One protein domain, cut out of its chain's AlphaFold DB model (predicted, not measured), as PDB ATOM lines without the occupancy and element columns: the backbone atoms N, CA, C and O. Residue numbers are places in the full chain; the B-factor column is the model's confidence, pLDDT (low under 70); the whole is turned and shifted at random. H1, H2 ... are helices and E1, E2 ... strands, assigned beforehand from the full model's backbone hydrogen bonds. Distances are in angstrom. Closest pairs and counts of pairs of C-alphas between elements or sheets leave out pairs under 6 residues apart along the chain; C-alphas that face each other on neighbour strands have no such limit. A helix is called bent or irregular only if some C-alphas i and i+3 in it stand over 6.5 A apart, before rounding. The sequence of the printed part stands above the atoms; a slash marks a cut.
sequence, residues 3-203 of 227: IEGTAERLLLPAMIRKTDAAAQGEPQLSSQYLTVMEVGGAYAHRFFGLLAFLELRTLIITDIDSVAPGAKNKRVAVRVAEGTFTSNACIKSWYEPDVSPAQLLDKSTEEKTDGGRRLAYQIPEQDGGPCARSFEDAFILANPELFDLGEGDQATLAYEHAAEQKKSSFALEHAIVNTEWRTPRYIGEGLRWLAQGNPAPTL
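Overview. This is residues 3 to 203 of the 227 residues of the protein "Putative orphan protein" of Sphingomonas sp. (strain SKA58) (UniProt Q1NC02). Look first for a small parallel sheet of two strands, E1 and E4, set between helix H8 over one face and H2 with the short H3 over the other. Beyond H8, the kinked helix H1 crosses it and H7 packs on H1, while the helical hairpin of H5 and H6 and the small strand hairpin of E2 and E3 lie toward one end of the longest axis; the tail, residues 198 to 203, trails away at the other. The printed part has 201 residues with eight named helices and four named strands, in the order H1 H2 E1 E2 E3 H3 H4 E4 H5 H6 H7 H8. The class is mostly helix, though under half of the residues are in named elements. The whole is compact, with a radius of gyration of the C-alphas of 16.9 A and spans of 55 by 39 by 30 A.

Along the chain. Begin with the sheet of E1, residues 58 to 61, and E4, residues 117 to 120; find C-alpha 58 at (-34.744, 21.551, -41.940). The second pair of strands is E2, residues 66 to 69, and E3, residues 75 to 77. Now go to C-alpha 6 at (-28.294, 38.480, -45.394), from which H1, residues 6 to 22, runs 24.6 A. H1 has a kink of 43 degrees near residue 13 and is irregular, C-alphas 10 and 13 being 7.1 A apart. H2, residues 44 to 53, spans 14.9 A and is irregular too, with 7.2 A between C-alphas 46 and 49. H3 holds residues 89 to 94, H4 residues 101 to 105 and H5 residues 135 to 142. H6, residues 154 to 164, is 15.6 A long; H7, residues 167 to 177, and H8, residues 185 to 195, are each 15.2 A long, and H8 ends at C-alpha 195, (-32.093, 17.610, -51.524).

Arrangement. E1 and E4 are parallel neighbours at 17 degrees; check N 60 and O 118, 2.8 A apart and within hydrogen-bond range. The closest C-alphas of E4 and H8 are those of Ala 120 and Gly 190, 5.8 A apart. Between H2 and E1 the closest are those of Ala 44 and Ile 60, at 7.2 A. H2 touches H3 at His 45 and Cys 90, whose C-alphas are 4.8 A apart, at a tilt of 35.1 degrees, only just steep. H3 and E4 are near each other, with 5 pairs of C-alphas within 10 A. With residues 15 to 19 alone, H1 touches H8, the closest C-alphas being those of Thr 19 and Gly 188, 6.2 A apart. H1 touches H7 at a steep tilt of 39 degrees, the same way, with the C-alphas of Ala 7 and Ala 171 closest at 4.8 A. H5 and H6 form a helical hairpin and touch at Asp 137 and Ala 158, C-alphas 5.4 A apart, at a steep tilt of 38 degrees, opposite ways. E2 and E3 form an antiparallel hairpin, with N 68 and O 76 within hydrogen-bond range at 3.0 A. H4 touches no helix; its Pro 101 and Ser 66 of E2 have C-alphas 6.4 A apart. In H3, H4, H5, H6, H7 and H8 every O i to N i+4 pair is within hydrogen-bond range, against 11 of 13 in H1 and 3 of 6 in H2.

Size, cuts and confidence. The two C-alphas farthest apart are those of Lys 72 and Leu 203, 58.1 A. The printed part has no cut. The long links are H1 to H2, E3 to H3, H4 to E4, E4 to H5 and H5 to H6. Mean pLDDT of the printed part is 91.3; look at residues 198 to 203 for the values under 70.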
ATOM      1  N   ILE A   3     -31.210  30.431 -42.148       95.81
ATOM      2  CA  ILE A   3     -29.905  31.026 -42.453       95.81
ATOM      3  C   ILE A   3     -29.642  32.203 -41.521       95.81
ATOM      4  O   ILE A   3     -30.567  32.932 -41.154       95.81
ATOM      5  N   GLU A   4     -28.388  32.372 -41.126       92.00
ATOM      6  CA  GLU A   4     -27.992  33.359 -40.132       92.00
ATOM      7  C   GLU A   4     -28.037  34.795 -40.668       92.00
ATOM      8  O   GLU A   4     -28.636  35.663 -40.019       92.00
ATOM      9  N   GLY A   5     -27.451  35.038 -41.844       90.06
ATOM     10  CA  GLY A   5     -27.268  36.380 -42.385       90.06
ATOM     11  C   GLY A   5     -27.875  36.661 -43.762       90.06
ATOM     12  O   GLY A   5     -28.348  35.798 -44.509       90.06
ATOM     13  N   THR A   6     -27.843  37.951 -44.102       90.00
ATOM     14  CA  THR A   6     -28.294  38.480 -45.394       90.00
ATOM     15  C   THR A   6     -27.393  38.028 -46.546       90.00
ATOM     16  O   THR A   6     -27.885  37.858 -47.662       90.00
ATOM     17  N   ALA A   7     -26.090  37.839 -46.307       92.00
ATOM     18  CA  ALA A   7     -25.145  37.476 -47.361       92.00
ATOM     19  C   ALA A   7     -25.463  36.090 -47.927       92.00
ATOM     20  O   ALA A   7     -25.647  35.924 -49.136       92.00
ATOM     21  N   GLU A   8     -25.668  35.129 -47.032       93.50
ATOM     22  CA  GLU A   8     -26.118  33.787 -47.356       93.50
ATOM     23  C   GLU A   8     -27.452  33.851 -48.092       93.50
ATOM     24  O   GLU A   8     -27.594  33.209 -49.127       93.50
ATOM     25  N   ARG A   9     -28.411  34.676 -47.642       93.62
ATOM     26  CA  ARG A   9     -29.728  34.787 -48.297       93.62
ATOM     27  C   ARG A   9     -29.621  35.207 -49.755       93.62
ATOM     28  O   ARG A   9     -30.342  34.669 -50.595       93.62
ATOM     29  N   LEU A  10     -28.771  36.188 -50.041       93.88
ATOM     30  CA  LEU A  10     -28.598  36.725 -51.389       93.88
ATOM     31  C   LEU A  10     -27.895  35.723 -52.314       93.88
ATOM     32  O   LEU A  10     -28.265  35.620 -53.483       93.88
ATOM     33  N   LEU A  11     -26.936  34.954 -51.794       95.50
ATOM     34  CA  LEU A  11     -26.142  34.005 -52.581       95.50
ATOM     35  C   LEU A  11     -26.771  32.607 -52.671       95.50
ATOM     36  O   LEU A  11     -26.498  31.864 -53.616       95.50
ATOM     37  N   LEU A  12     -27.660  32.245 -51.744       95.56
ATOM     38  CA  LEU A  12     -28.266  30.915 -51.651       95.56
ATOM     39  C   LEU A  12     -28.958  30.448 -52.940       95.56
ATOM     40  O   LEU A  12     -28.732  29.300 -53.323       95.56
ATOM     41  N   PRO A  13     -29.724  31.277 -53.677       94.44
ATOM     42  CA  PRO A  13     -30.296  30.850 -54.952       94.44
ATOM     43  C   PRO A  13     -29.239  30.409 -55.974       94.44
ATOM     44  O   PRO A  13     -29.467  29.461 -56.724       94.44
ATOM     45  N   ALA A  14     -28.081  31.076 -56.010       95.75
ATOM     46  CA  ALA A  14     -26.971  30.687 -56.875       95.75
ATOM     47  C   ALA A  14     -26.286  29.409 -56.365       95.75
ATOM     48  O   ALA A  14     -26.027  28.513 -57.168       95.75
ATOM     49  N   MET A  15     -26.086  29.279 -55.046       97.06
ATOM     50  CA  MET A  15     -25.535  28.064 -54.428       97.06
ATOM     51  C   MET A  15     -26.395  26.834 -54.738       97.06
ATOM     52  O   MET A  15     -25.856  25.800 -55.130       97.06
ATOM     53  N   ILE A  16     -27.725  26.948 -54.642       96.56
ATOM     54  CA  ILE A  16     -28.663  25.867 -54.986       96.56
ATOM     55  C   ILE A  16     -28.476  25.445 -56.443       96.56
ATOM     56  O   ILE A  16     -28.235  24.269 -56.693       96.56
ATOM     57  N   ARG A  17     -28.518  26.392 -57.394       95.31
ATOM     58  CA  ARG A  17     -28.363  26.083 -58.828       95.31
ATOM     59  C   ARG A  17     -27.035  25.400 -59.140       95.31
ATOM     60  O   ARG A  17     -27.016  24.444 -59.904       95.31
ATOM     61  N   LYS A  18     -25.938  25.880 -58.549       95.69
ATOM     62  CA  LYS A  18     -24.598  25.305 -58.742       95.69
ATOM     63  C   LYS A  18     -24.511  23.885 -58.188       95.69
ATOM     64  O   LYS A  18     -23.996  23.000 -58.860       95.69
ATOM     65  N   THR A  19     -25.055  23.662 -56.993       96.19
ATOM     66  CA  THR A  19     -25.028  22.340 -56.347       96.19
ATOM     67  C   THR A  19     -25.925  21.335 -57.083       96.19
ATOM     68  O   THR A  19     -25.558  20.176 -57.237       96.19
ATOM     69  N   ASP A  20     -27.072  21.786 -57.592       95.81
ATOM     70  CA  ASP A  20     -27.969  21.007 -58.453       95.81
ATOM     71  C   ASP A  20     -27.305  20.631 -59.785       95.81
ATOM     72  O   ASP A  20     -27.259  19.458 -60.153       95.81
ATOM     73  N   ALA A  21     -26.684  21.601 -60.463       95.25
ATOM     74  CA  ALA A  21     -25.964  21.362 -61.711       95.25
ATOM     75  C   ALA A  21     -24.790  20.379 -61.553       95.25
ATOM     76  O   ALA A  21     -24.504  19.633 -62.487       95.25
ATOM     77  N   ALA A  22     -24.129  20.360 -60.391       94.38
ATOM     78  CA  ALA A  22     -23.049  19.422 -60.087       94.38
ATOM     79  C   ALA A  22     -23.540  17.994 -59.772       94.38
ATOM     80  O   ALA A  22     -22.764  17.051 -59.890       94.38
ATOM     81  N   ALA A  23     -24.812  17.822 -59.402       93.62
ATOM     82  CA  ALA A  23     -25.404  16.552 -58.975       93.62
ATOM     83  C   ALA A  23     -26.437  16.041 -59.998       93.62
ATOM     84  O   ALA A  23     -27.593  15.768 -59.667       93.62
ATOM     85  N   GLN A  24     -26.055  15.963 -61.277       91.19
ATOM     86  CA  GLN A  24     -26.962  15.502 -62.334       91.19
ATOM     87  C   GLN A  24     -27.401  14.052 -62.097       91.19
ATOM     88  O   GLN A  24     -26.576  13.163 -61.911       91.19
ATOM     89  N   GLY A  25     -28.714  13.809 -62.145       90.50
ATOM     90  CA  GLY A  25     -29.301  12.489 -61.887       90.50
ATOM     91  C   GLY A  25     -29.640  12.224 -60.417       90.50
ATOM     92  O   GLY A  25     -30.329  11.248 -60.129       90.50
ATOM     93  N   GLU A  26     -29.239  13.104 -59.500       93.38
ATOM     94  CA  GLU A  26     -29.677  13.084 -58.102       93.38
ATOM     95  C   GLU A  26     -30.939  13.944 -57.894       93.38
ATOM     96  O   GLU A  26     -31.291  14.756 -58.761       93.38
ATOM     97  N   PRO A  27     -31.640  13.809 -56.751       93.19
ATOM     98  CA  PRO A  27     -32.721  14.714 -56.386       93.19
ATOM     99  C   PRO A  27     -32.283  16.183 -56.439       93.19
ATOM    100  O   PRO A  27     -31.331  16.594 -55.779       93.19
ATOM    101  N   GLN A  28     -33.002  16.982 -57.225       93.69
ATOM    102  CA  GLN A  28     -32.720  18.405 -57.388       93.69
ATOM    103  C   GLN A  28     -33.446  19.199 -56.306       93.69
ATOM    104  O   GLN A  28     -34.624  18.965 -56.027       93.69
ATOM    105  N   LEU A  29     -32.748  20.142 -55.682       92.88
ATOM    106  CA  LEU A  29     -33.307  20.966 -54.614       92.88
ATOM    107  C   LEU A  29     -34.205  22.070 -55.194       92.88
ATOM    108  O   LEU A  29     -35.250  22.385 -54.635       92.88
ATOM    109  N   SER A  30     -33.845  22.605 -56.361       90.62
ATOM    110  CA  SER A  30     -34.606  23.628 -57.090       90.62
ATOM    111  C   SER A  30     -36.016  23.199 -57.510       90.62
ATOM    112  O   SER A  30     -36.863  24.063 -57.721       90.62
ATOM    113  N   SER A  31     -36.296  21.895 -57.596       89.88
ATOM    114  CA  SER A  31     -37.632  21.361 -57.893       89.88
ATOM    115  C   SER A  31     -38.480  21.068 -56.648       89.88
ATOM    116  O   SER A  31     -39.586  20.549 -56.782       89.88
ATOM    117  N   GLN A  32     -37.979  21.350 -55.442       90.69
ATOM    118  CA  GLN A  32     -38.664  21.064 -54.179       90.69
ATOM    119  C   GLN A  32     -39.285  22.324 -53.567       90.69
ATOM    120  O   GLN A  32     -38.810  23.444 -53.764       90.69
ATOM    121  N   TYR A  33     -40.343  22.144 -52.773       89.88
ATOM    122  CA  TYR A  33     -40.970  23.238 -52.032       89.88
ATOM    123  C   TYR A  33     -40.100  23.647 -50.842       89.88
ATOM    124  O   TYR A  33     -40.106  23.006 -49.793       89.88
ATOM    125  N   LEU A  34     -39.352  24.736 -51.010       92.00
ATOM    126  CA  LEU A  34     -38.415  25.235 -50.009       92.00
ATOM    127  C   LEU A  34     -38.826  26.606 -49.499       92.00
ATOM    128  O   LEU A  34     -39.016  27.550 -50.262       92.00
ATOM    129  N   THR A  35     -38.862  26.739 -48.178       93.38
ATOM    130  CA  THR A  35     -38.922  28.036 -47.505       93.38
ATOM    131  C   THR A  35     -37.544  28.386 -46.964       93.38
ATOM    132  O   THR A  35     -36.901  27.566 -46.302       93.38
ATOM    133  N   VAL A  36     -37.089  29.610 -47.228       94.62
ATOM    134  CA  VAL A  36     -35.853  30.173 -46.674       94.62
ATOM    135  C   VAL A  36     -36.229  31.275 -45.698       94.62
ATOM    136  O   VAL A  36     -36.970  32.186 -46.057       94.62
ATOM    137  N   MET A  37     -35.718  31.192 -44.473       94.31
ATOM    138  CA  MET A  37     -35.937  32.190 -43.432       94.31
ATOM    139  C   MET A  37     -34.588  32.676 -42.908       94.31
ATOM    140  O   MET A  37     -33.807  31.892 -42.370       94.31
ATOM    141  N   GLU A  38     -34.331  33.972 -43.072       93.50
ATOM    142  CA  GLU A  38     -33.221  34.656 -42.410       93.50
ATOM    143  C   GLU A  38     -33.613  34.925 -40.956       93.50
ATOM    144  O   GLU A  38     -34.606  35.605 -40.697       93.50
ATOM    145  N   VAL A  39     -32.858  34.364 -40.012       87.94
ATOM    146  CA  VAL A  39     -33.137  34.478 -38.570       87.94
ATOM    147  C   VAL A  39     -32.458  35.680 -37.908       87.94
ATOM    148  O   VAL A  39     -32.730  35.952 -36.739       87.94
ATOM    149  N   GLY A  40     -31.649  36.445 -38.650       75.19
ATOM    150  CA  GLY A  40     -31.060  37.700 -38.182       75.19
ATOM    151  C   GLY A  40     -30.062  37.492 -37.042       75.19
ATOM    152  O   GLY A  40     -30.201  38.095 -35.976       75.19
ATOM    153  N   GLY A  41     -29.076  36.619 -37.260       83.12
ATOM    154  CA  GLY A  41     -28.079  36.181 -36.277       83.12
ATOM    155  C   GLY A  41     -28.266  34.728 -35.825       83.12
ATOM    156  O   GLY A  41     -29.137  34.003 -36.314       83.12
ATOM    157  N   ALA A  42     -27.471  34.309 -34.839       81.38
ATOM    158  CA  ALA A  42     -27.417  32.951 -34.282       81.38
ATOM    159  C   ALA A  42     -28.659  32.509 -33.456       81.38
ATOM    160  O   ALA A  42     -28.546  31.815 -32.436       81.38
ATOM    161  N   TYR A  43     -29.871  32.898 -33.867       90.38
ATOM    162  CA  TYR A  43     -31.129  32.663 -33.144       90.38
ATOM    163  C   TYR A  43     -31.945  31.464 -33.645       90.38
ATOM    164  O   TYR A  43     -33.035  31.217 -33.127       90.38
ATOM    165  N   ALA A  44     -31.423  30.671 -34.588       92.62
ATOM    166  CA  ALA A  44     -32.113  29.486 -35.114       92.62
ATOM    167  C   ALA A  44     -32.549  28.490 -34.016       92.62
ATOM    168  O   ALA A  44     -33.610  27.878 -34.139       92.62
ATOM    169  N   HIS A  45     -31.810  28.405 -32.900       92.81
ATOM    170  CA  HIS A  45     -32.166  27.584 -31.733       92.81
ATOM    171  C   HIS A  45     -33.570  27.857 -31.178       92.81
ATOM    172  O   HIS A  45     -34.219  26.952 -30.658       92.81
ATOM    173  N   ARG A  46     -34.085  29.086 -31.321       94.50
ATOM    174  CA  ARG A  46     -35.440  29.456 -30.875       94.50
ATOM    175  C   ARG A  46     -36.533  28.688 -31.615       94.50
ATOM    176  O   ARG A  46     -37.621  28.520 -31.075       94.50
ATOM    177  N   PHE A  47     -36.236  28.201 -32.818       94.25
ATOM    178  CA  PHE A  47     -37.166  27.445 -33.646       94.25
ATOM    179  C   PHE A  47     -37.046  25.935 -33.441       94.25
ATOM    180  O   PHE A  47     -37.927  25.217 -33.895       94.25
ATOM    181  N   PHE A  48     -36.022  25.427 -32.742       94.50
ATOM    182  CA  PHE A  48     -35.778  23.980 -32.643       94.50
ATOM    183  C   PHE A  48     -36.975  23.210 -32.092       94.50
ATOM    184  O   PHE A  48     -37.303  22.162 -32.640       94.50
ATOM    185  N   GLY A  49     -37.649  23.751 -31.070       93.62
ATOM    186  CA  GLY A  49     -38.855  23.146 -30.504       93.62
ATOM    187  C   GLY A  49     -40.017  23.091 -31.500       93.62
ATOM    188  O   GLY A  49     -40.661  22.057 -31.622       93.62
ATOM    189  N   LEU A  50     -40.244  24.165 -32.265       94.50
ATOM    190  CA  LEU A  50     -41.284  24.199 -33.299       94.50
ATOM    191  C   LEU A  50     -40.961  23.249 -34.459       94.50
ATOM    192  O   LEU A  50     -41.835  22.527 -34.923       94.50
ATOM    193  N   LEU A  51     -39.708  23.248 -34.921       94.25
ATOM    194  CA  LEU A  51     -39.254  22.380 -36.006       94.25
ATOM    195  C   LEU A  51     -39.369  20.902 -35.628       94.25
ATOM    196  O   LEU A  51     -39.774  20.107 -36.468       94.25
ATOM    197  N   ALA A  52     -39.038  20.554 -34.381       92.06
ATOM    198  CA  ALA A  52     -39.214  19.205 -33.855       92.06
ATOM    199  C   ALA A  52     -40.697  18.840 -33.735       92.06
ATOM    200  O   ALA A  52     -41.091  17.773 -34.184       92.06
ATOM    201  N   PHE A  53     -41.527  19.737 -33.191       94.50
ATOM    202  CA  PHE A  53     -42.967  19.510 -33.037       94.50
ATOM    203  C   PHE A  53     -43.682  19.262 -34.373       94.50
ATOM    204  O   PHE A  53     -44.587  18.441 -34.445       94.50
ATOM    205  N   LEU A  54     -43.283  19.980 -35.422       93.00
ATOM    206  CA  LEU A  54     -43.841  19.831 -36.766       93.00
ATOM    207  C   LEU A  54     -43.113  18.772 -37.614       93.00
ATOM    208  O   LEU A  54     -43.462  18.607 -38.780       93.00
ATOM    209  N   GLU A  55     -42.077  18.126 -37.068       91.75
ATOM    210  CA  GLU A  55     -41.229  17.142 -37.757       91.75
ATOM    211  C   GLU A  55     -40.696  17.641 -39.116       91.75
ATOM    212  O   GLU A  55     -40.602  16.915 -40.109       91.75
ATOM    213  N   LEU A  56     -40.340  18.928 -39.181       92.12
ATOM    214  CA  LEU A  56     -39.940  19.570 -40.432       92.12
ATOM    215  C   LEU A  56     -38.494  19.246 -40.796       92.12
ATOM    216  O   LEU A  56     -37.554  19.637 -40.092       92.12
ATOM    217  N   ARG A  57     -38.306  18.672 -41.991       93.88
ATOM    218  CA  ARG A  57     -36.984  18.524 -42.609       93.88
ATOM    219  C   ARG A  57     -36.337  19.899 -42.789       93.88
ATOM    220  O   ARG A  57     -36.760  20.690 -43.632       93.88
ATOM    221  N   THR A  58     -35.300  20.191 -42.007       96.25
ATOM    222  CA  THR A  58     -34.744  21.551 -41.940       96.25
ATOM    223  C   THR A  58     -33.226  21.559 -41.962       96.25
ATOM    224  O   THR A  58     -32.581  21.013 -41.075       96.25
ATOM    225  N   LEU A  59     -32.651  22.254 -42.942       97.69
ATOM    226  CA  LEU A  59     -31.246  22.651 -42.918       97.69
ATOM    227  C   LEU A  59     -31.098  24.000 -42.203       97.69
ATOM    228  O   LEU A  59     -31.812  24.953 -42.541       97.69
ATOM    229  N   ILE A  60     -30.176  24.069 -41.248       97.62
ATOM    230  CA  ILE A  60     -29.782  25.274 -40.516       97.62
ATOM    231  C   ILE A  60     -28.343  25.600 -40.914       97.62
ATOM    232  O   ILE A  60     -27.457  24.782 -40.690       97.62
ATOM    233  N   ILE A  61     -28.118  26.771 -41.502       97.56
ATOM    234  CA  ILE A  61     -26.794  27.257 -41.908       97.56
ATOM    235  C   ILE A  61     -26.404  28.399 -40.968       97.56
ATOM    236  O   ILE A  61     -27.163  29.362 -40.834       97.56
ATOM    237  N   THR A  62     -25.258  28.279 -40.301       96.31
ATOM    238  CA  THR A  62     -24.802  29.241 -39.287       96.31
ATOM    239  C   THR A  62     -23.276  29.311 -39.231       96.31
ATOM    240  O   THR A  62     -22.600  28.361 -39.625       96.31
ATOM    241  N   ASP A  63     -22.740  30.421 -38.730       95.75
ATOM    242  CA  ASP A  63     -21.305  30.643 -38.569       95.75
ATOM    243  C   ASP A  63     -20.747  29.963 -37.308       95.75
ATOM    244  O   ASP A  63     -21.414  29.887 -36.273       95.75
ATOM    245  N   ILE A  64     -19.486  29.522 -37.346       95.62
ATOM    246  CA  ILE A  64     -18.779  29.032 -36.152       95.62
ATOM    247  C   ILE A  64     -18.609  30.155 -35.135       95.62
ATOM    248  O   ILE A  64     -18.748  29.914 -33.934       95.62
ATOM    249  N   ASP A  65     -18.295  31.372 -35.584       94.50
ATOM    250  CA  ASP A  65     -18.080  32.522 -34.705       94.50
ATOM    251  C   ASP A  65     -17.077  32.223 -33.567       94.50
ATOM    252  O   ASP A  65     -17.341  32.429 -32.376       94.50
ATOM    253  N   SER A  66     -15.898  31.713 -33.931       95.56
ATOM    254  CA  SER A  66     -14.822  31.421 -32.985       95.56
ATOM    255  C   SER A  66     -14.352  32.677 -32.249       95.56
ATOM    256  O   SER A  66     -14.190  33.762 -32.827       95.56
ATOM    257  N   VAL A  67     -14.147  32.518 -30.941       95.56
ATOM    258  CA  VAL A  67     -13.690  33.556 -30.020       95.56
ATOM    259  C   VAL A  67     -12.697  33.000 -28.996       95.56
ATOM    260  O   VAL A  67     -12.766  31.831 -28.610       95.56
ATOM    261  N   ALA A  68     -11.810  33.864 -28.508       94.38
ATOM    262  CA  ALA A  68     -10.860  33.568 -27.434       94.38
ATOM    263  C   ALA A  68     -10.936  34.623 -26.308       94.38
ATOM    264  O   ALA A  68     -11.500  35.709 -26.515       94.38
ATOM    265  N   PRO A  69     -10.411  34.339 -25.098       93.25
ATOM    266  CA  PRO A  69     -10.284  35.332 -24.037       93.25
ATOM    267  C   PRO A  69      -9.356  36.474 -24.462       93.25
ATOM    268  O   PRO A  69      -8.175  36.272 -24.719       93.25
ATOM    269  N   GLY A  70      -9.895  37.688 -24.512       88.81
ATOM    270  CA  GLY A  70      -9.136  38.913 -24.720       88.81
ATOM    271  C   GLY A  70      -8.905  39.686 -23.422       88.81
ATOM    272  O   GLY A  70      -9.161  39.219 -22.306       88.81
ATOM    273  N   ALA A  71      -8.449  40.930 -23.563       86.19
ATOM    274  CA  ALA A  71      -8.233  41.819 -22.427       86.19
ATOM    275  C   ALA A  71      -9.534  42.070 -21.635       86.19
ATOM    276  O   ALA A  71     -10.620  42.215 -22.201       86.19
ATOM    277  N   LYS A  72      -9.413  42.184 -20.304       82.12
ATOM    278  CA  LYS A  72     -10.527  42.486 -19.381       82.12
ATOM    279  C   LYS A  72     -11.692  41.482 -19.450       82.12
ATOM    280  O   LYS A  72     -12.846  41.877 -19.300       82.12
ATOM    281  N   ASN A  73     -11.393  40.200 -19.673       78.44
ATOM    282  CA  ASN A  73     -12.380  39.113 -19.736       78.44
ATOM    283  C   ASN A  73     -13.433  39.283 -20.853       78.44
ATOM    284  O   ASN A  73     -14.515  38.696 -20.796       78.44
ATOM    285  N   LYS A  74     -13.138  40.104 -21.872       86.81
ATOM    286  CA  LYS A  74     -13.969  40.218 -23.072       86.81
ATOM    287  C   LYS A  74     -13.558  39.152 -24.073       86.81
ATOM    288  O   LYS A  74     -12.370  38.953 -24.303       86.81
ATOM    289  N   ARG A  75     -14.536  38.492 -24.685       90.88
ATOM    290  CA  ARG A  75     -14.292  37.580 -25.807       90.88
ATOM    291  C   ARG A  75     -13.964  38.395 -27.055       90.88
ATOM    292  O   ARG A  75     -14.651  39.378 -27.330       90.88
ATOM    293  N   VAL A  76     -12.921  37.996 -27.772       93.69
ATOM    294  CA  VAL A  76     -12.495  38.612 -29.035       93.69
ATOM    295  C   VAL A  76     -12.667  37.616 -30.170       93.69
ATOM    296  O   VAL A  76     -12.456  36.422 -29.966       93.69
ATOM    297  N   ALA A  77     -13.082  38.102 -31.339       93.88
ATOM    298  CA  ALA A  77     -13.147  37.291 -32.549       93.88
ATOM    299  C   ALA A  77     -11.731  36.879 -32.962       93.88
ATOM    300  O   ALA A  77     -10.829  37.716 -32.998       93.88
ATOM    301  N   VAL A  78     -11.556  35.587 -33.225       94.12
ATOM    302  CA  VAL A  78     -10.289  34.988 -33.658       94.12
ATOM    303  C   VAL A  78     -10.573  33.905 -34.686       94.12
ATOM    304  O   VAL A  78     -11.709  33.430 -34.790       94.12
ATOM    305  N   ARG A  79      -9.542  33.478 -35.410       94.06
ATOM    306  CA  ARG A  79      -9.625  32.365 -36.362       94.06
ATOM    307  C   ARG A  79     -10.027  31.071 -35.657       94.06
ATOM    308  O   ARG A  79      -9.786  30.914 -34.461       94.06
ATOM    309  N   VAL A  80     -10.590  30.121 -36.400       93.12
ATOM    310  CA  VAL A  80     -11.032  28.829 -35.838       93.12
ATOM    311  C   VAL A  80      -9.886  28.099 -35.137       93.12
ATOM    312  O   VAL A  80     -10.075  27.608 -34.029       93.12
ATOM    313  N   ALA A  81      -8.686  28.120 -35.723       92.38
ATOM    314  CA  ALA A  81      -7.488  27.494 -35.155       92.38
ATOM    315  C   ALA A  81      -7.035  28.096 -33.807       92.38
ATOM    316  O   ALA A  81      -6.353  27.433 -33.033       92.38
ATOM    317  N   GLU A  82      -7.407  29.345 -33.519       93.00
ATOM    318  CA  GLU A  82      -7.060  30.063 -32.282       93.00
ATOM    319  C   GLU A  82      -8.243  30.146 -31.304       93.00
ATOM    320  O   GLU A  82      -8.109  30.627 -30.176       93.00
ATOM    321  N   GLY A  83      -9.428  29.726 -31.746       93.62
ATOM    322  CA  GLY A  83     -10.661  29.848 -30.994       93.62
ATOM    323  C   GLY A  83     -10.750  28.821 -29.879       93.62
ATOM    324  O   GLY A  83     -10.584  27.626 -30.095       93.62
ATOM    325  N   THR A  84     -11.099  29.283 -28.682       94.00
ATOM    326  CA  THR A  84     -11.350  28.400 -27.533       94.00
ATOM    327  C   THR A  84     -12.842  28.177 -27.302       94.00
ATOM    328  O   THR A  84     -13.224  27.191 -26.685       94.00
ATOM    329  N   PHE A  85     -13.694  29.086 -27.786       93.94
ATOM    330  CA  PHE A  85     -15.150  28.996 -27.685       93.94
ATOM    331  C   PHE A  85     -15.800  29.427 -28.999       93.94
ATOM    332  O   PHE A  85     -15.230  30.217 -29.749       93.94
ATOM    333  N   THR A  86     -17.038  29.006 -29.233       95.00
ATOM    334  CA  THR A  86     -17.943  29.691 -30.167       95.00
ATOM    335  C   THR A  86     -18.752  30.771 -29.431       95.00
ATOM    336  O   THR A  86     -19.131  30.600 -28.265       95.00
ATOM    337  N   SER A  87     -19.037  31.920 -30.055       93.88
ATOM    338  CA  SER A  87     -20.077  32.837 -29.553       93.88
ATOM    339  C   SER A  87     -21.485  32.477 -30.029       93.88
ATOM    340  O   SER A  87     -22.443  32.943 -29.413       93.88
ATOM    341  N   ASN A  88     -21.616  31.593 -31.019       95.38
ATOM    342  CA  ASN A  88     -22.870  31.229 -31.663       95.38
ATOM    343  C   ASN A  88     -23.809  30.461 -30.713       95.38
ATOM    344  O   ASN A  88     -23.495  29.374 -30.224       95.38
ATOM    345  N   ALA A  89     -24.983  31.031 -30.431       94.94
ATOM    346  CA  ALA A  89     -25.972  30.413 -29.550       94.94
ATOM    347  C   ALA A  89     -26.669  29.199 -30.188       94.94
ATOM    348  O   ALA A  89     -27.028  28.269 -29.473       94.94
ATOM    349  N   CYS A  90     -26.825  29.176 -31.516       95.75
ATOM    350  CA  CYS A  90     -27.378  28.037 -32.243       95.75
ATOM    351  C   CYS A  90     -26.515  26.786 -32.062       95.75
ATOM    352  O   CYS A  90     -27.034  25.741 -31.676       95.75
ATOM    353  N   ILE A  91     -25.202  26.914 -32.268       96.69
ATOM    354  CA  ILE A  91     -24.248  25.809 -32.101       96.69
ATOM    355  C   ILE A  91     -24.256  25.292 -30.656       96.69
ATOM    356  O   ILE A  91     -24.335  24.089 -30.430       96.69
ATOM    357  N   LYS A  92     -24.251  26.195 -29.671       96.19
ATOM    358  CA  LYS A  92     -24.294  25.829 -28.243       96.19
ATOM    359  C   LYS A  92     -25.557  25.094 -27.832       96.19
ATOM    360  O   LYS A  92     -25.500  24.227 -26.973       96.19
ATOM    361  N   SER A  93     -26.702  25.487 -28.385       96.12
ATOM    362  CA  SER A  93     -27.973  24.815 -28.114       96.12
ATOM    363  C   SER A  93     -28.096  23.474 -28.829       96.12
ATOM    364  O   SER A  93     -28.877  22.643 -28.383       96.12
ATOM    365  N   TRP A  94     -27.381  23.283 -29.941       96.94
ATOM    366  CA  TRP A  94     -27.340  22.011 -30.660       96.94
ATOM    367  C   TRP A  94     -26.418  20.994 -29.977       96.94
ATOM    368  O   TRP A  94     -26.754  19.818 -29.897       96.94
ATOM    369  N   TYR A  95     -25.267  21.453 -29.484       95.94
ATOM    370  CA  TYR A  95     -24.299  20.639 -28.755       95.94
ATOM    371  C   TYR A  95     -24.320  20.996 -27.262       95.94
ATOM    372  O   TYR A  95     -25.334  20.837 -26.587       95.94
ATOM    373  N   GLU A  96     -23.199  21.495 -26.750       94.19
ATOM    374  CA  GLU A  96     -23.003  21.903 -25.366       94.19
ATOM    375  C   GLU A  96     -22.572  23.381 -25.287       94.19
ATOM    376  O   GLU A  96     -21.976  23.912 -26.234       94.19
ATOM    377  N   PRO A  97     -22.868  24.093 -24.181       92.44
ATOM    378  CA  PRO A  97     -22.578  25.524 -24.055       92.44
ATOM    379  C   PRO A  97     -21.101  25.918 -24.202       92.44
ATOM    380  O   PRO A  97     -20.805  27.074 -24.539       92.44
ATOM    381  N   ASP A  98     -20.193  24.991 -23.913       92.12
ATOM    382  CA  ASP A  98     -18.740  25.138 -23.893       92.12
ATOM    383  C   ASP A  98     -18.033  24.452 -25.069       92.12
ATOM    384  O   ASP A  98     -16.803  24.421 -25.086       92.12
ATOM    385  N   VAL A  99     -18.780  24.005 -26.087       95.44
ATOM    386  CA  VAL A  99     -18.202  23.390 -27.287       95.44
ATOM    387  C   VAL A  99     -17.140  24.300 -27.917       95.44
ATOM    388  O   VAL A  99     -17.364  25.485 -28.207       95.44
ATOM    389  N   SER A 100     -15.952  23.739 -28.107       95.88
ATOM    390  CA  SER A 100     -14.814  24.426 -28.709       95.88
ATOM    391  C   SER A 100     -14.830  24.296 -30.234       95.88
ATOM    392  O   SER A 100     -15.330  23.302 -30.767       95.88
ATOM    393  N   PRO A 101     -14.238  25.252 -30.970       95.19
ATOM    394  CA  PRO A 101     -14.100  25.136 -32.417       95.19
ATOM    395  C   PRO A 101     -13.367  23.861 -32.862       95.19
ATOM    396  O   PRO A 101     -13.787  23.254 -33.837       95.19
ATOM    397  N   ALA A 102     -12.357  23.395 -32.118       94.56
ATOM    398  CA  ALA A 102     -11.691  22.119 -32.399       94.56
ATOM    399  C   ALA A 102     -12.665  20.927 -32.330       94.56
ATOM    400  O   ALA A 102     -12.744  20.147 -33.272       94.56
ATOM    401  N   GLN A 103     -13.486  20.847 -31.277       95.94
ATOM    402  CA  GLN A 103     -14.510  19.801 -31.168       95.94
ATOM    403  C   GLN A 103     -15.545  19.876 -32.295       95.94
ATOM    404  O   GLN A 103     -16.049  18.833 -32.694       95.94
ATOM    405  N   LEU A 104     -15.881  21.073 -32.798       96.50
ATOM    406  CA  LEU A 104     -16.800  21.227 -33.936       96.50
ATOM    407  C   LEU A 104     -16.226  20.627 -35.224       96.50
ATOM    408  O   LEU A 104     -16.973  20.040 -36.005       96.50
ATOM    409  N   LEU A 105     -14.916  20.755 -35.444       94.62
ATOM    410  CA  LEU A 105     -14.249  20.176 -36.613       94.62
ATOM    411  C   LEU A 105     -14.236  18.645 -36.575       94.62
ATOM    412  O   LEU A 105     -14.323  18.020 -37.629       94.62
ATOM    413  N   ASP A 106     -14.217  18.063 -35.377       95.38
ATOM    414  CA  ASP A 106     -14.228  16.613 -35.173       95.38
ATOM    415  C   ASP A 106     -15.639  15.994 -35.235       95.38
ATOM    416  O   ASP A 106     -15.775  14.770 -35.194       95.38
ATOM    417  N   LYS A 107     -16.706  16.807 -35.344       96.25
ATOM    418  CA  LYS A 107     -18.086  16.299 -35.380       96.25
ATOM    419  C   LYS A 107     -18.387  15.520 -36.651       96.25
ATOM    420  O   LYS A 107     -18.223  16.027 -37.768       96.25
ATOM    421  N   SER A 108     -18.959  14.333 -36.470       95.19
ATOM    422  CA  SER A 108     -19.410  13.486 -37.569       95.19
ATOM    423  C   SER A 108     -20.651  14.050 -38.278       95.19
ATOM    424  O   SER A 108     -21.329  14.971 -37.811       95.19
ATOM    425  N   THR A 109     -20.977  13.476 -39.436       92.12
ATOM    426  CA  THR A 109     -22.194  13.795 -40.204       92.12
ATOM    427  C   THR A 109     -23.468  13.501 -39.405       92.12
ATOM    428  O   THR A 109     -24.458  14.231 -39.517       92.12
ATOM    429  N   GLU A 110     -23.438  12.446 -38.595       93.19
ATOM    430  CA  GLU A 110     -24.530  11.988 -37.740       93.19
ATOM    431  C   GLU A 110     -24.732  12.954 -36.572       93.19
ATOM    432  O   GLU A 110     -25.853  13.378 -36.334       93.19
ATOM    433  N   GLU A 111     -23.657  13.407 -35.918       96.50
ATOM    434  CA  GLU A 111     -23.743  14.399 -34.832       96.50
ATOM    435  C   GLU A 111     -24.248  15.774 -35.307       96.50
ATOM    436  O   GLU A 111     -24.730  16.593 -34.520       96.50
ATOM    437  N   LYS A 112     -24.143  16.058 -36.608       96.88
ATOM    438  CA  LYS A 112     -24.707  17.259 -37.241       96.88
ATOM    439  C   LYS A 112     -26.192  17.110 -37.581       96.88
ATOM    440  O   LYS A 112     -26.779  18.064 -38.085       96.88
ATOM    441  N   THR A 113     -26.811  15.954 -37.330       95.50
ATOM    442  CA  THR A 113     -28.195  15.646 -37.721       95.50
ATOM    443  C   THR A 113     -29.029  15.204 -36.511       95.50
ATOM    444  O   THR A 113     -28.645  14.295 -35.791       95.50
ATOM    445  N   ASP A 114     -30.196  15.817 -36.298       92.75
ATOM    446  CA  ASP A 114     -31.104  15.492 -35.186       92.75
ATOM    447  C   ASP A 114     -32.579  15.645 -35.598       92.75
ATOM    448  O   ASP A 114     -33.030  16.731 -35.974       92.75
ATOM    449  N   GLY A 115     -33.358  14.562 -35.513       87.06
ATOM    450  CA  GLY A 115     -34.809  14.579 -35.745       87.06
ATOM    451  C   GLY A 115     -35.214  15.226 -37.075       87.06
ATOM    452  O   GLY A 115     -36.031  16.142 -37.095       87.06
ATOM    453  N   GLY A 116     -34.557  14.843 -38.176       90.81
ATOM    454  CA  GLY A 116     -34.810  15.418 -39.505       90.81
ATOM    455  C   GLY A 116     -34.269  16.838 -39.706       90.81
ATOM    456  O   GLY A 116     -34.502  17.445 -40.749       90.81
ATOM    457  N   ARG A 117     -33.519  17.390 -38.755       95.19
ATOM    458  CA  ARG A 117     -32.837  18.681 -38.888       95.19
ATOM    459  C   ARG A 117     -31.344  18.436 -39.067       95.19
ATOM    460  O   ARG A 117     -30.817  17.477 -38.513       95.19
ATOM    461  N   ARG A 118     -30.655  19.297 -39.811       97.25
ATOM    462  CA  ARG A 118     -29.193  19.271 -39.928       97.25
ATOM    463  C   ARG A 118     -28.617  20.647 -39.699       97.25
ATOM    464  O   ARG A 118     -29.107  21.628 -40.260       97.25
ATOM    465  N   LEU A 119     -27.547  20.679 -38.924       97.69
ATOM    466  CA  LEU A 119     -26.724  21.848 -38.713       97.69
ATOM    467  C   LEU A 119     -25.553  21.845 -39.709       97.69
ATOM    468  O   LEU A 119     -24.830  20.859 -39.838       97.69
ATOM    469  N   ALA A 120     -25.376  22.955 -40.416       97.88
ATOM    470  CA  ALA A 120     -24.259  23.213 -41.309       97.88
ATOM    471  C   ALA A 120     -23.527  24.474 -40.838       97.88
ATOM    472  O   ALA A 120     -24.094  25.564 -40.800       97.88
ATOM    473  N   TYR A 121     -22.260  24.298 -40.493       97.25
ATOM    474  CA  TYR A 121     -21.307  25.347 -40.141       97.25
ATOM    475  C   TYR A 121     -19.992  25.071 -40.859       97.25
ATOM    476  O   TYR A 121     -19.810  23.974 -41.392       97.25
ATOM    477  N   GLN A 122     -19.104  26.061 -40.893       96.81
ATOM    478  CA  GLN A 122     -17.866  25.997 -41.663       96.81
ATOM    479  C   GLN A 122     -17.062  24.725 -41.362       96.81
ATOM    480  O   GLN A 122     -16.924  24.299 -40.219       96.81
ATOM    481  N   ILE A 123     -16.532  24.120 -42.419       96.25
ATOM    482  CA  ILE A 123     -15.568  23.021 -42.364       96.25
ATOM    483  C   ILE A 123     -14.437  23.349 -43.341       96.25
ATOM    484  O   ILE A 123     -14.648  24.162 -44.246       96.25
ATOM    485  N   PRO A 124     -13.257  22.726 -43.210       95.38
ATOM    486  CA  PRO A 124     -12.197  22.876 -44.191       95.38
ATOM    487  C   PRO A 124     -12.653  22.511 -45.609       95.38
ATOM    488  O   PRO A 124     -13.190  21.426 -45.850       95.38
ATOM    489  N   GLU A 125     -12.383  23.397 -46.569       94.50
ATOM    490  CA  GLU A 125     -12.680  23.160 -47.993       94.50
ATOM    491  C   GLU A 125     -11.922  21.938 -48.541       94.50
ATOM    492  O   GLU A 125     -12.382  21.268 -49.462       94.50
ATOM    493  N   GLN A 126     -10.788  21.601 -47.923       91.81
ATOM    494  CA  GLN A 126     -10.022  20.376 -48.144       91.81
ATOM    495  C   GLN A 126      -9.709  19.735 -46.793       91.81
ATOM    496  O   GLN A 126      -9.455  20.449 -45.823       91.81
ATOM    497  N   ASP A 127      -9.710  18.405 -46.720       89.00
ATOM    498  CA  ASP A 127      -9.432  17.692 -45.469       89.00
ATOM    499  C   ASP A 127      -8.039  18.068 -44.930       89.00
ATOM    500  O   ASP A 127      -7.045  18.039 -45.657       89.00
ATOM    501  N   GLY A 128      -7.972  18.468 -43.657       86.44
ATOM    502  CA  GLY A 128      -6.749  18.989 -43.030       86.44
ATOM    503  C   GLY A 128      -6.383  20.434 -43.405       86.44
ATOM    504  O   GLY A 128      -5.353  20.932 -42.954       86.44
ATOM    505  N   GLY A 129      -7.202  21.111 -44.212       89.25
ATOM    506  CA  GLY A 129      -7.033  22.514 -44.585       89.25
ATOM    507  C   GLY A 129      -7.518  23.508 -43.521       89.25
ATOM    508  O   GLY A 129      -8.018  23.120 -42.460       89.25
ATOM    509  N   PRO A 130      -7.394  24.817 -43.800       90.94
ATOM    510  CA  PRO A 130      -7.875  25.853 -42.900       90.94
ATOM    511  C   PRO A 130      -9.405  25.877 -42.833       90.94
ATOM    512  O   PRO A 130     -10.086  25.631 -43.828       90.94
ATOM    513  N   CYS A 131      -9.944  26.206 -41.658       93.75
ATOM    514  CA  CYS A 131     -11.378  26.390 -41.463       93.75
ATOM    515  C   CYS A 131     -11.713  27.862 -41.249       93.75
ATOM    516  O   CYS A 131     -11.118  28.527 -40.394       93.75
ATOM    517  N   ALA A 132     -12.721  28.322 -41.982       94.38
ATOM    518  CA  ALA A 132     -13.247  29.666 -41.864       94.38
ATOM    519  C   ALA A 132     -14.044  29.884 -40.574       94.38
ATOM    520  O   ALA A 132     -14.686  28.967 -40.056       94.38
ATOM    521  N   ARG A 133     -14.054  31.129 -40.090       94.25
ATOM    522  CA  ARG A 133     -14.861  31.567 -38.940       94.25
ATOM    523  C   ARG A 133     -16.290  31.958 -39.327       94.25
ATOM    524  O   ARG A 133     -17.211  31.692 -38.553       94.25
ATOM    525  N   SER A 134     -16.445  32.665 -40.446       94.44
ATOM    526  CA  SER A 134     -17.719  33.206 -40.939       94.44
ATOM    527  C   SER A 134     -17.975  32.808 -42.388       94.44
ATOM    528  O   SER A 134     -17.103  32.246 -43.055       94.44
ATOM    529  N   PHE A 135     -19.168  33.120 -42.889       95.19
ATOM    530  CA  PHE A 135     -19.517  32.916 -44.289       95.19
ATOM    531  C   PHE A 135     -18.550  33.601 -45.270       95.19
ATOM    532  O   PHE A 135     -18.146  32.976 -46.245       95.19
ATOM    533  N   GLU A 136     -18.169  34.861 -45.034       94.62
ATOM    534  CA  GLU A 136     -17.310  35.613 -45.962       94.62
ATOM    535  C   GLU A 136     -15.913  34.988 -46.075       94.62
ATOM    536  O   GLU A 136     -15.411  34.785 -47.178       94.62
ATOM    537  N   ASP A 137     -15.333  34.602 -44.938       93.69
ATOM    538  CA  ASP A 137     -14.074  33.851 -44.863       93.69
ATOM    539  C   ASP A 137     -14.195  32.507 -45.606       93.69
ATOM    540  O   ASP A 137     -13.377  32.185 -46.466       93.69
ATOM    541  N   ALA A 138     -15.291  31.769 -45.389       95.88
ATOM    542  CA  ALA A 138     -15.528  30.497 -46.073       95.88
ATOM    543  C   ALA A 138     -15.654  30.668 -47.591       95.88
ATOM    544  O   ALA A 138     -15.155  29.849 -48.357       95.88
ATOM    545  N   PHE A 139     -16.298  31.747 -48.036       96.38
ATOM    546  CA  PHE A 139     -16.408  32.072 -49.449       96.38
ATOM    547  C   PHE A 139     -15.039  32.379 -50.061       96.38
ATOM    548  O   PHE A 139     -14.761  31.910 -51.165       96.38
ATOM    549  N   ILE A 140     -14.183  33.118 -49.353       94.94
ATOM    550  CA  ILE A 140     -12.819  33.424 -49.798       94.94
ATOM    551  C   ILE A 140     -11.975  32.148 -49.874       94.94
ATOM    552  O   ILE A 140     -11.369  31.886 -50.910       94.94
ATOM    553  N   LEU A 141     -11.996  31.305 -48.836       94.69
ATOM    554  CA  LEU A 141     -11.261  30.033 -48.822       94.69
ATOM    555  C   LEU A 141     -11.746  29.044 -49.889       94.69
ATOM    556  O   LEU A 141     -10.947  28.267 -50.414       94.69
ATOM    557  N   ALA A 142     -13.034  29.074 -50.235       95.56
ATOM    558  CA  ALA A 142     -13.587  28.266 -51.318       95.56
ATOM    559  C   ALA A 142     -13.188  28.781 -52.711       95.56
ATOM    560  O   ALA A 142     -13.245  28.019 -53.677       95.56
ATOM    561  N   ASN A 143     -12.790  30.052 -52.825       94.75
ATOM    562  CA  ASN A 143     -12.554  30.750 -54.089       94.75
ATOM    563  C   ASN A 143     -11.265  31.590 -54.085       94.75
ATOM    564  O   ASN A 143     -11.324  32.767 -54.450       94.75
ATOM    565  N   PRO A 144     -10.098  31.039 -53.703       91.00
ATOM    566  CA  PRO A 144      -8.858  31.811 -53.602       91.00
ATOM    567  C   PRO A 144      -8.486  32.520 -54.912       91.00
ATOM    568  O   PRO A 144      -7.926  33.604 -54.888       91.00
ATOM    569  N   GLU A 145      -8.854  31.966 -56.068       90.00
ATOM    570  CA  GLU A 145      -8.647  32.563 -57.391       90.00
ATOM    571  C   GLU A 145      -9.389  33.889 -57.627       90.00
ATOM    572  O   GLU A 145      -9.034  34.628 -58.544       90.00
ATOM    573  N   LEU A 146     -10.421  34.192 -56.834       90.38
ATOM    574  CA  LEU A 146     -11.189  35.435 -56.937       90.38
ATOM    575  C   LEU A 146     -10.632  36.560 -56.062       90.38
ATOM    576  O   LEU A 146     -11.065  37.703 -56.209       90.38
ATOM    577  N   PHE A 147      -9.694  36.247 -55.169       88.94
ATOM    578  CA  PHE A 147      -9.168  37.180 -54.184       88.94
ATOM    579  C   PHE A 147      -7.645  37.230 -54.286       88.94
ATOM    580  O   PHE A 147      -6.961  36.222 -54.142       88.94
ATOM    581  N   ASP A 148      -7.095  38.421 -54.509       85.56
ATOM    582  CA  ASP A 148      -5.645  38.619 -54.483       85.56
ATOM    583  C   ASP A 148      -5.162  38.716 -53.029       85.56
ATOM    584  O   ASP A 148      -5.026  39.799 -52.462       85.56
ATOM    585  N   LEU A 149      -5.006  37.553 -52.388       83.12
ATOM    586  CA  LEU A 149      -4.616  37.443 -50.979       83.12
ATOM    587  C   LEU A 149      -3.097  37.573 -50.764       83.12
ATOM    588  O   LEU A 149      -2.661  37.867 -49.654       83.12
ATOM    589  N   GLY A 150      -2.287  37.365 -51.806       80.88
ATOM    590  CA  GLY A 150      -0.826  37.316 -51.709       80.88
ATOM    591  C   GLY A 150      -0.268  36.005 -51.130       80.88
ATOM    592  O   GLY A 150      -0.960  34.992 -51.007       80.88
ATOM    593  N   GLU A 151       1.029  36.008 -50.807       78.94
ATOM    594  CA  GLU A 151       1.730  34.855 -50.226       78.94
ATOM    595  C   GLU A 151       1.594  34.830 -48.695       78.94
ATOM    596  O   GLU A 151       1.863  35.823 -48.020       78.94
ATOM    597  N   GLY A 152       1.228  33.678 -48.128       81.38
ATOM    598  CA  GLY A 152       1.128  33.505 -46.679       81.38
ATOM    599  C   GLY A 152       0.142  32.421 -46.254       81.38
ATOM    600  O   GLY A 152      -0.361  31.648 -47.074       81.38
ATOM    601  N   ASP A 153      -0.128  32.375 -44.947       85.88
ATOM    602  CA  ASP A 153      -1.153  31.508 -44.370       85.88
ATOM    603  C   ASP A 153      -2.541  31.931 -44.868       85.88
ATOM    604  O   ASP A 153      -3.083  32.955 -44.448       85.88
ATOM    605  N   GLN A 154      -3.120  31.116 -45.750       81.69
ATOM    606  CA  GLN A 154      -4.397  31.397 -46.408       81.69
ATOM    607  C   GLN A 154      -5.534  31.622 -45.406       81.69
ATOM    608  O   GLN A 154      -6.402  32.451 -45.655       81.69
ATOM    609  N   ALA A 155      -5.505  30.952 -44.247       80.88
ATOM    610  CA  ALA A 155      -6.499  31.158 -43.194       80.88
ATOM    611  C   ALA A 155      -6.445  32.577 -42.619       80.88
ATOM    612  O   ALA A 155      -7.470  33.184 -42.327       80.88
ATOM    613  N   THR A 156      -5.230  33.089 -42.413       88.06
ATOM    614  CA  THR A 156      -5.011  34.440 -41.891       88.06
ATOM    615  C   THR A 156      -5.433  35.473 -42.920       88.06
ATOM    616  O   THR A 156      -6.214  36.364 -42.601       88.06
ATOM    617  N   LEU A 157      -4.994  35.300 -44.165       89.94
ATOM    618  CA  LEU A 157      -5.293  36.238 -45.242       89.94
ATOM    619  C   LEU A 157      -6.797  36.305 -45.538       89.94
ATOM    620  O   LEU A 157      -7.342  37.398 -45.664       89.94
ATOM    621  N   ALA A 158      -7.490  35.162 -45.581       90.81
ATOM    622  CA  ALA A 158      -8.938  35.126 -45.775       90.81
ATOM    623  C   ALA A 158      -9.692  35.794 -44.617       90.81
ATOM    624  O   ALA A 158     -10.606  36.584 -44.854       90.81
ATOM    625  N   TYR A 159      -9.277  35.537 -43.373       91.12
ATOM    626  CA  TYR A 159      -9.866  36.153 -42.186       91.12
ATOM    627  C   TYR A 159      -9.696  37.680 -42.164       91.12
ATOM    628  O   TYR A 159     -10.651  38.408 -41.888       91.12
ATOM    629  N   GLU A 160      -8.495  38.175 -42.466       91.19
ATOM    630  CA  GLU A 160      -8.196  39.609 -42.523       91.19
ATOM    631  C   GLU A 160      -8.950  40.287 -43.667       91.19
ATOM    632  O   GLU A 160      -9.616  41.299 -43.449       91.19
ATOM    633  N   HIS A 161      -8.941  39.684 -44.858       90.50
ATOM    634  CA  HIS A 161      -9.661  40.207 -46.013       90.50
ATOM    635  C   HIS A 161     -11.174  40.252 -45.761       90.50
ATOM    636  O   HIS A 161     -11.820  41.262 -46.032       90.50
ATOM    637  N   ALA A 162     -11.751  39.197 -45.175       89.31
ATOM    638  CA  ALA A 162     -13.167  39.157 -44.811       89.31
ATOM    639  C   ALA A 162     -13.553  40.275 -43.827       89.31
ATOM    640  O   ALA A 162     -14.650  40.825 -43.925       89.31
ATOM    641  N   ALA A 163     -12.664  40.635 -42.895       88.81
ATOM    642  CA  ALA A 163     -12.921  41.681 -41.905       88.81
ATOM    643  C   ALA A 163     -13.035  43.090 -42.521       88.81
ATOM    644  O   ALA A 163     -13.697  43.959 -41.946       88.81
ATOM    645  N   GLU A 164     -12.426  43.320 -43.686       87.69
ATOM    646  CA  GLU A 164     -12.510  44.587 -44.422       87.69
ATOM    647  C   GLU A 164     -13.787  44.699 -45.271       87.69
ATOM    648  O   GLU A 164     -14.214  45.803 -45.632       87.69
ATOM    649  N   GLN A 165     -14.441  43.571 -45.558       84.44
ATOM    650  CA  GLN A 165     -15.600  43.512 -46.440       84.44
ATOM    651  C   GLN A 165     -16.907  43.837 -45.711       84.44
ATOM    652  O   GLN A 165     -17.250  43.297 -44.656       84.44
ATOM    653  N   LYS A 166     -17.727  44.697 -46.323       86.38
ATOM    654  CA  LYS A 166     -19.109  44.900 -45.868       86.38
ATOM    655  C   LYS A 166     -19.980  43.762 -46.384       86.38
ATOM    656  O   LYS A 166     -20.173  43.650 -47.591       86.38
ATOM    657  N   LYS A 167     -20.600  43.006 -45.470       85.75
ATOM    658  CA  LYS A 167     -21.444  41.831 -45.775       85.75
ATOM    659  C   LYS A 167     -22.440  42.041 -46.923       85.75
ATOM    660  O   LYS A 167     -22.570  41.200 -47.805       85.75
ATOM    661  N   SER A 168     -23.142  43.176 -46.932       86.25
ATOM    662  CA  SER A 168     -24.127  43.488 -47.974       86.25
ATOM    663  C   SER A 168     -23.493  43.759 -49.340       86.25
ATOM    664  O   SER A 168     -24.012  43.290 -50.348       86.25
ATOM    665  N   SER A 169     -22.383  44.498 -49.379       88.06
ATOM    666  CA  SER A 169     -21.643  44.785 -50.612       88.06
ATOM    667  C   SER A 169     -21.035  43.514 -51.191       88.06
ATOM    668  O   SER A 169     -21.258  43.231 -52.363       88.06
ATOM    669  N   PHE A 170     -20.383  42.714 -50.343       89.62
ATOM    670  CA  PHE A 170     -19.818  41.415 -50.701       89.62
ATOM    671  C   PHE A 170     -20.865  40.508 -51.359       89.62
ATOM    672  O   PHE A 170     -20.679  39.990 -52.458       89.62
ATOM    673  N   ALA A 171     -22.029  40.385 -50.723       89.69
ATOM    674  CA  ALA A 171     -23.100  39.547 -51.232       89.69
ATOM    675  C   ALA A 171     -23.679  40.045 -52.564       89.69
ATOM    676  O   ALA A 171     -23.961  39.236 -53.441       89.69
ATOM    677  N   LEU A 172     -23.859  41.358 -52.738       90.88
ATOM    678  CA  LEU A 172     -24.373  41.926 -53.990       90.88
ATOM    679  C   LEU A 172     -23.383  41.756 -55.145       90.88
ATOM    680  O   LEU A 172     -23.796  41.418 -56.254       90.88
ATOM    681  N   GLU A 173     -22.095  41.956 -54.883       91.31
ATOM    682  CA  GLU A 173     -21.037  41.785 -55.876       91.31
ATOM    683  C   GLU A 173     -21.002  40.349 -56.403       91.31
ATOM    684  O   GLU A 173     -21.081  40.134 -57.615       91.31
ATOM    685  N   HIS A 174     -21.020  39.359 -55.510       92.44
ATOM    686  CA  HIS A 174     -20.976  37.950 -55.900       92.44
ATOM    687  C   HIS A 174     -22.333  37.371 -56.343       92.44
ATOM    688  O   HIS A 174     -22.391  36.317 -56.981       92.44
ATOM    689  N   ALA A 175     -23.450  38.040 -56.044       89.69
ATOM    690  CA  ALA A 175     -24.768  37.623 -56.523       89.69
ATOM    691  C   ALA A 175     -25.080  38.139 -57.936       89.69
ATOM    692  O   ALA A 175     -25.874  37.513 -58.641       89.69
ATOM    693  N   ILE A 176     -24.502  39.281 -58.332       89.19
ATOM    694  CA  ILE A 176     -24.879  40.003 -59.559       89.19
ATOM    695  C   ILE A 176     -23.707  40.147 -60.531       89.19
ATOM    696  O   ILE A 176     -23.887  39.919 -61.724       89.19
ATOM    697  N   VAL A 177     -22.531  40.559 -60.050       87.75
ATOM    698  CA  VAL A 177     -21.403  40.963 -60.905       87.75
ATOM    699  C   VAL A 177     -20.506  39.772 -61.214       87.75
ATOM    700  O   VAL A 177     -20.296  39.447 -62.380       87.75
ATOM    701  N   ASN A 178     -20.013  39.094 -60.177       87.12
ATOM    702  CA  ASN A 178     -19.170  37.916 -60.319       87.12
ATOM    703  C   ASN A 178     -19.910  36.683 -59.803       87.12
ATOM    704  O   ASN A 178     -19.955  36.438 -58.601       87.12
ATOM    705  N   THR A 179     -20.484  35.906 -60.720       90.19
ATOM    706  CA  THR A 179     -21.270  34.708 -60.382       90.19
ATOM    707  C   THR A 179     -20.507  33.401 -60.598       90.19
ATOM    708  O   THR A 179     -21.012  32.328 -60.258       90.19
ATOM    709  N   GLU A 180     -19.275  33.472 -61.108       92.50
ATOM    710  CA  GLU A 180     -18.411  32.319 -61.366       92.50
ATOM    711  C   GLU A 180     -17.536  32.022 -60.147       92.50
ATOM    712  O   GLU A 180     -16.341  32.286 -60.111       92.50
ATOM    713  N   TRP A 181     -18.184  31.471 -59.124       95.56
ATOM    714  CA  TRP A 181     -17.568  30.996 -57.888       95.56
ATOM    715  C   TRP A 181     -18.091  29.605 -57.507       95.56
ATOM    716  O   TRP A 181     -19.129  29.138 -57.999       95.56
ATOM    717  N   ARG A 182     -17.357  28.951 -56.612       96.25
ATOM    718  CA  ARG A 182     -17.615  27.671 -55.957       96.25
ATOM    719  C   ARG A 182     -18.361  27.883 -54.643       96.25
ATOM    720  O   ARG A 182     -18.033  28.769 -53.855       96.25
ATOM    721  N   THR A 183     -19.396  27.075 -54.428       97.44
ATOM    722  CA  THR A 183     -20.158  27.054 -53.173       97.44
ATOM    723  C   THR A 183     -19.258  26.538 -52.044       97.44
ATOM    724  O   THR A 183     -18.685  25.464 -52.233       97.44
ATOM    725  N   PRO A 184     -19.176  27.219 -50.881       97.75
ATOM    726  CA  PRO A 184     -18.442  26.706 -49.723       97.75
ATOM    727  C   PRO A 184     -18.871  25.284 -49.357       97.75
ATOM    728  O   PRO A 184     -20.077  24.989 -49.316       97.75
ATOM    729  N   ARG A 185     -17.906  24.403 -49.071       97.50
ATOM    730  CA  ARG A 185     -18.119  22.955 -48.913       97.50
ATOM    731  C   ARG A 185     -19.232  22.631 -47.922       97.50
ATOM    732  O   ARG A 185     -20.119  21.843 -48.242       97.50
ATOM    733  N   TYR A 186     -19.247  23.284 -46.759       97.69
ATOM    734  CA  TYR A 186     -20.257  23.025 -45.726       97.69
ATOM    735  C   TYR A 186     -21.695  23.329 -46.179       97.69
ATOM    736  O   TYR A 186     -22.633  22.618 -45.808       97.69
ATOM    737  N   ILE A 187     -21.879  24.367 -47.004       98.06
ATOM    738  CA  ILE A 187     -23.182  24.702 -47.582       98.06
ATOM    739  C   ILE A 187     -23.532  23.671 -48.647       98.06
ATOM    740  O   ILE A 187     -24.651  23.166 -48.640       98.06
ATOM    741  N   GLY A 188     -22.587  23.317 -49.521       97.75
ATOM    742  CA  GLY A 188     -22.783  22.278 -50.534       97.75
ATOM    743  C   GLY A 188     -23.256  20.954 -49.922       97.75
ATOM    744  O   GLY A 188     -24.300  20.431 -50.318       97.75
ATOM    745  N   GLU A 189     -22.557  20.466 -48.892       97.06
ATOM    746  CA  GLU A 189     -22.927  19.257 -48.144       97.06
ATOM    747  C   GLU A 189     -24.321  19.377 -47.511       97.06
ATOM    748  O   GLU A 189     -25.147  18.467 -47.625       97.06
ATOM    749  N   GLY A 190     -24.625  20.517 -46.882       97.44
ATOM    750  CA  GLY A 190     -25.940  20.784 -46.300       97.44
ATOM    751  C   GLY A 190     -27.070  20.780 -47.335       97.44
ATOM    752  O   GLY A 190     -28.117  20.165 -47.116       97.44
ATOM    753  N   LEU A 191     -26.860  21.425 -48.486       97.56
ATOM    754  CA  LEU A 191     -27.835  21.487 -49.574       97.56
ATOM    755  C   LEU A 191     -28.057  20.120 -50.223       97.56
ATOM    756  O   LEU A 191     -29.180  19.836 -50.636       97.56
ATOM    757  N   ARG A 192     -27.032  19.265 -50.323       96.06
ATOM    758  CA  ARG A 192     -27.192  17.876 -50.801       96.06
ATOM    759  C   ARG A 192     -27.935  17.002 -49.813       96.06
ATOM    760  O   ARG A 192     -28.890  16.340 -50.212       96.06
ATOM    761  N   TRP A 193     -27.611  17.093 -48.529       96.12
ATOM    762  CA  TRP A 193     -28.390  16.415 -47.494       96.12
ATOM    763  C   TRP A 193     -29.870  16.827 -47.511       96.12
ATOM    764  O   TRP A 193     -30.756  15.997 -47.296       96.12
ATOM    765  N   LEU A 194     -30.161  18.108 -47.765       95.94
ATOM    766  CA  LEU A 194     -31.542  18.576 -47.841       95.94
ATOM    767  C   LEU A 194     -32.244  18.049 -49.097       95.94
ATOM    768  O   LEU A 194     -33.387  17.616 -49.005       95.94
ATOM    769  N   ALA A 195     -31.553  18.052 -50.241       95.00
ATOM    770  CA  ALA A 195     -32.093  17.610 -51.524       95.00
ATOM    771  C   ALA A 195     -32.461  16.123 -51.539       95.00
ATOM    772  O   ALA A 195     -33.488  15.757 -52.105       95.00
ATOM    773  N   GLN A 196     -31.672  15.281 -50.862       91.69
ATOM    774  CA  GLN A 196     -31.967  13.855 -50.678       91.69
ATOM    775  C   GLN A 196     -33.303  13.609 -49.949       91.69
ATOM    776  O   GLN A 196     -33.855  12.514 -50.030       91.69
ATOM    777  N   GLY A 197     -33.851  14.635 -49.286       81.06
ATOM    778  CA  GLY A 197     -35.150  14.590 -48.633       81.06
ATOM    779  C   GLY A 197     -35.156  13.731 -47.372       81.06
ATOM    780  O   GLY A 197     -34.115  13.361 -46.826       81.06
ATOM    781  N   ASN A 198     -36.358  13.443 -46.878       66.88
ATOM    782  CA  ASN A 198     -36.558  12.391 -45.894       66.88
ATOM    783  C   ASN A 198     -36.980  11.142 -46.676       66.88
ATOM    784  O   ASN A 198     -38.124  11.118 -47.141       66.88
ATOM    785  N   PRO A 199     -36.106  10.142 -46.906       57.03
ATOM    786  CA  PRO A 199     -36.604   8.866 -47.390       57.03
ATOM    787  C   PRO A 199     -37.656   8.410 -46.380       57.03
ATOM    788  O   PRO A 199     -37.387   8.383 -45.177       57.03
ATOM    789  N   ALA A 200     -38.877   8.133 -46.848       45.31
ATOM    790  CA  ALA A 200     -39.874   7.500 -45.995       45.31
ATOM    791  C   ALA A 200     -39.212   6.280 -45.335       45.31
ATOM    792  O   ALA A 200     -38.415   5.616 -46.013       45.31
ATOM    793  N   PRO A 201     -39.495   5.973 -44.054       47.34
ATOM    794  CA  PRO A 201     -39.078   4.702 -43.493       47.34
ATOM    795  C   PRO A 201     -39.515   3.625 -44.480       47.34
ATOM    796  O   PRO A 201     -40.706   3.495 -44.766       47.34
ATOM    797  N   THR A 202     -38.568   2.896 -45.067       42.88
ATOM    798  CA  THR A 202     -38.899   1.700 -45.834       42.88
ATOM    799  C   THR A 202     -39.333   0.658 -44.819       42.88
ATOM    800  O   THR A 202     -38.558  -0.215 -44.440       42.88
ATOM    801  N   LEU A 203     -40.565   0.777 -44.326       45.72
ATOM    802  CA  LEU A 203     -41.273  -0.372 -43.803       45.72
ATOM    803  C   LEU A 203     -41.396  -1.312 -44.997       45.72
ATOM    804  O   LEU A 203     -42.088  -1.013 -45.972       45.72
TER     805      LEU A 203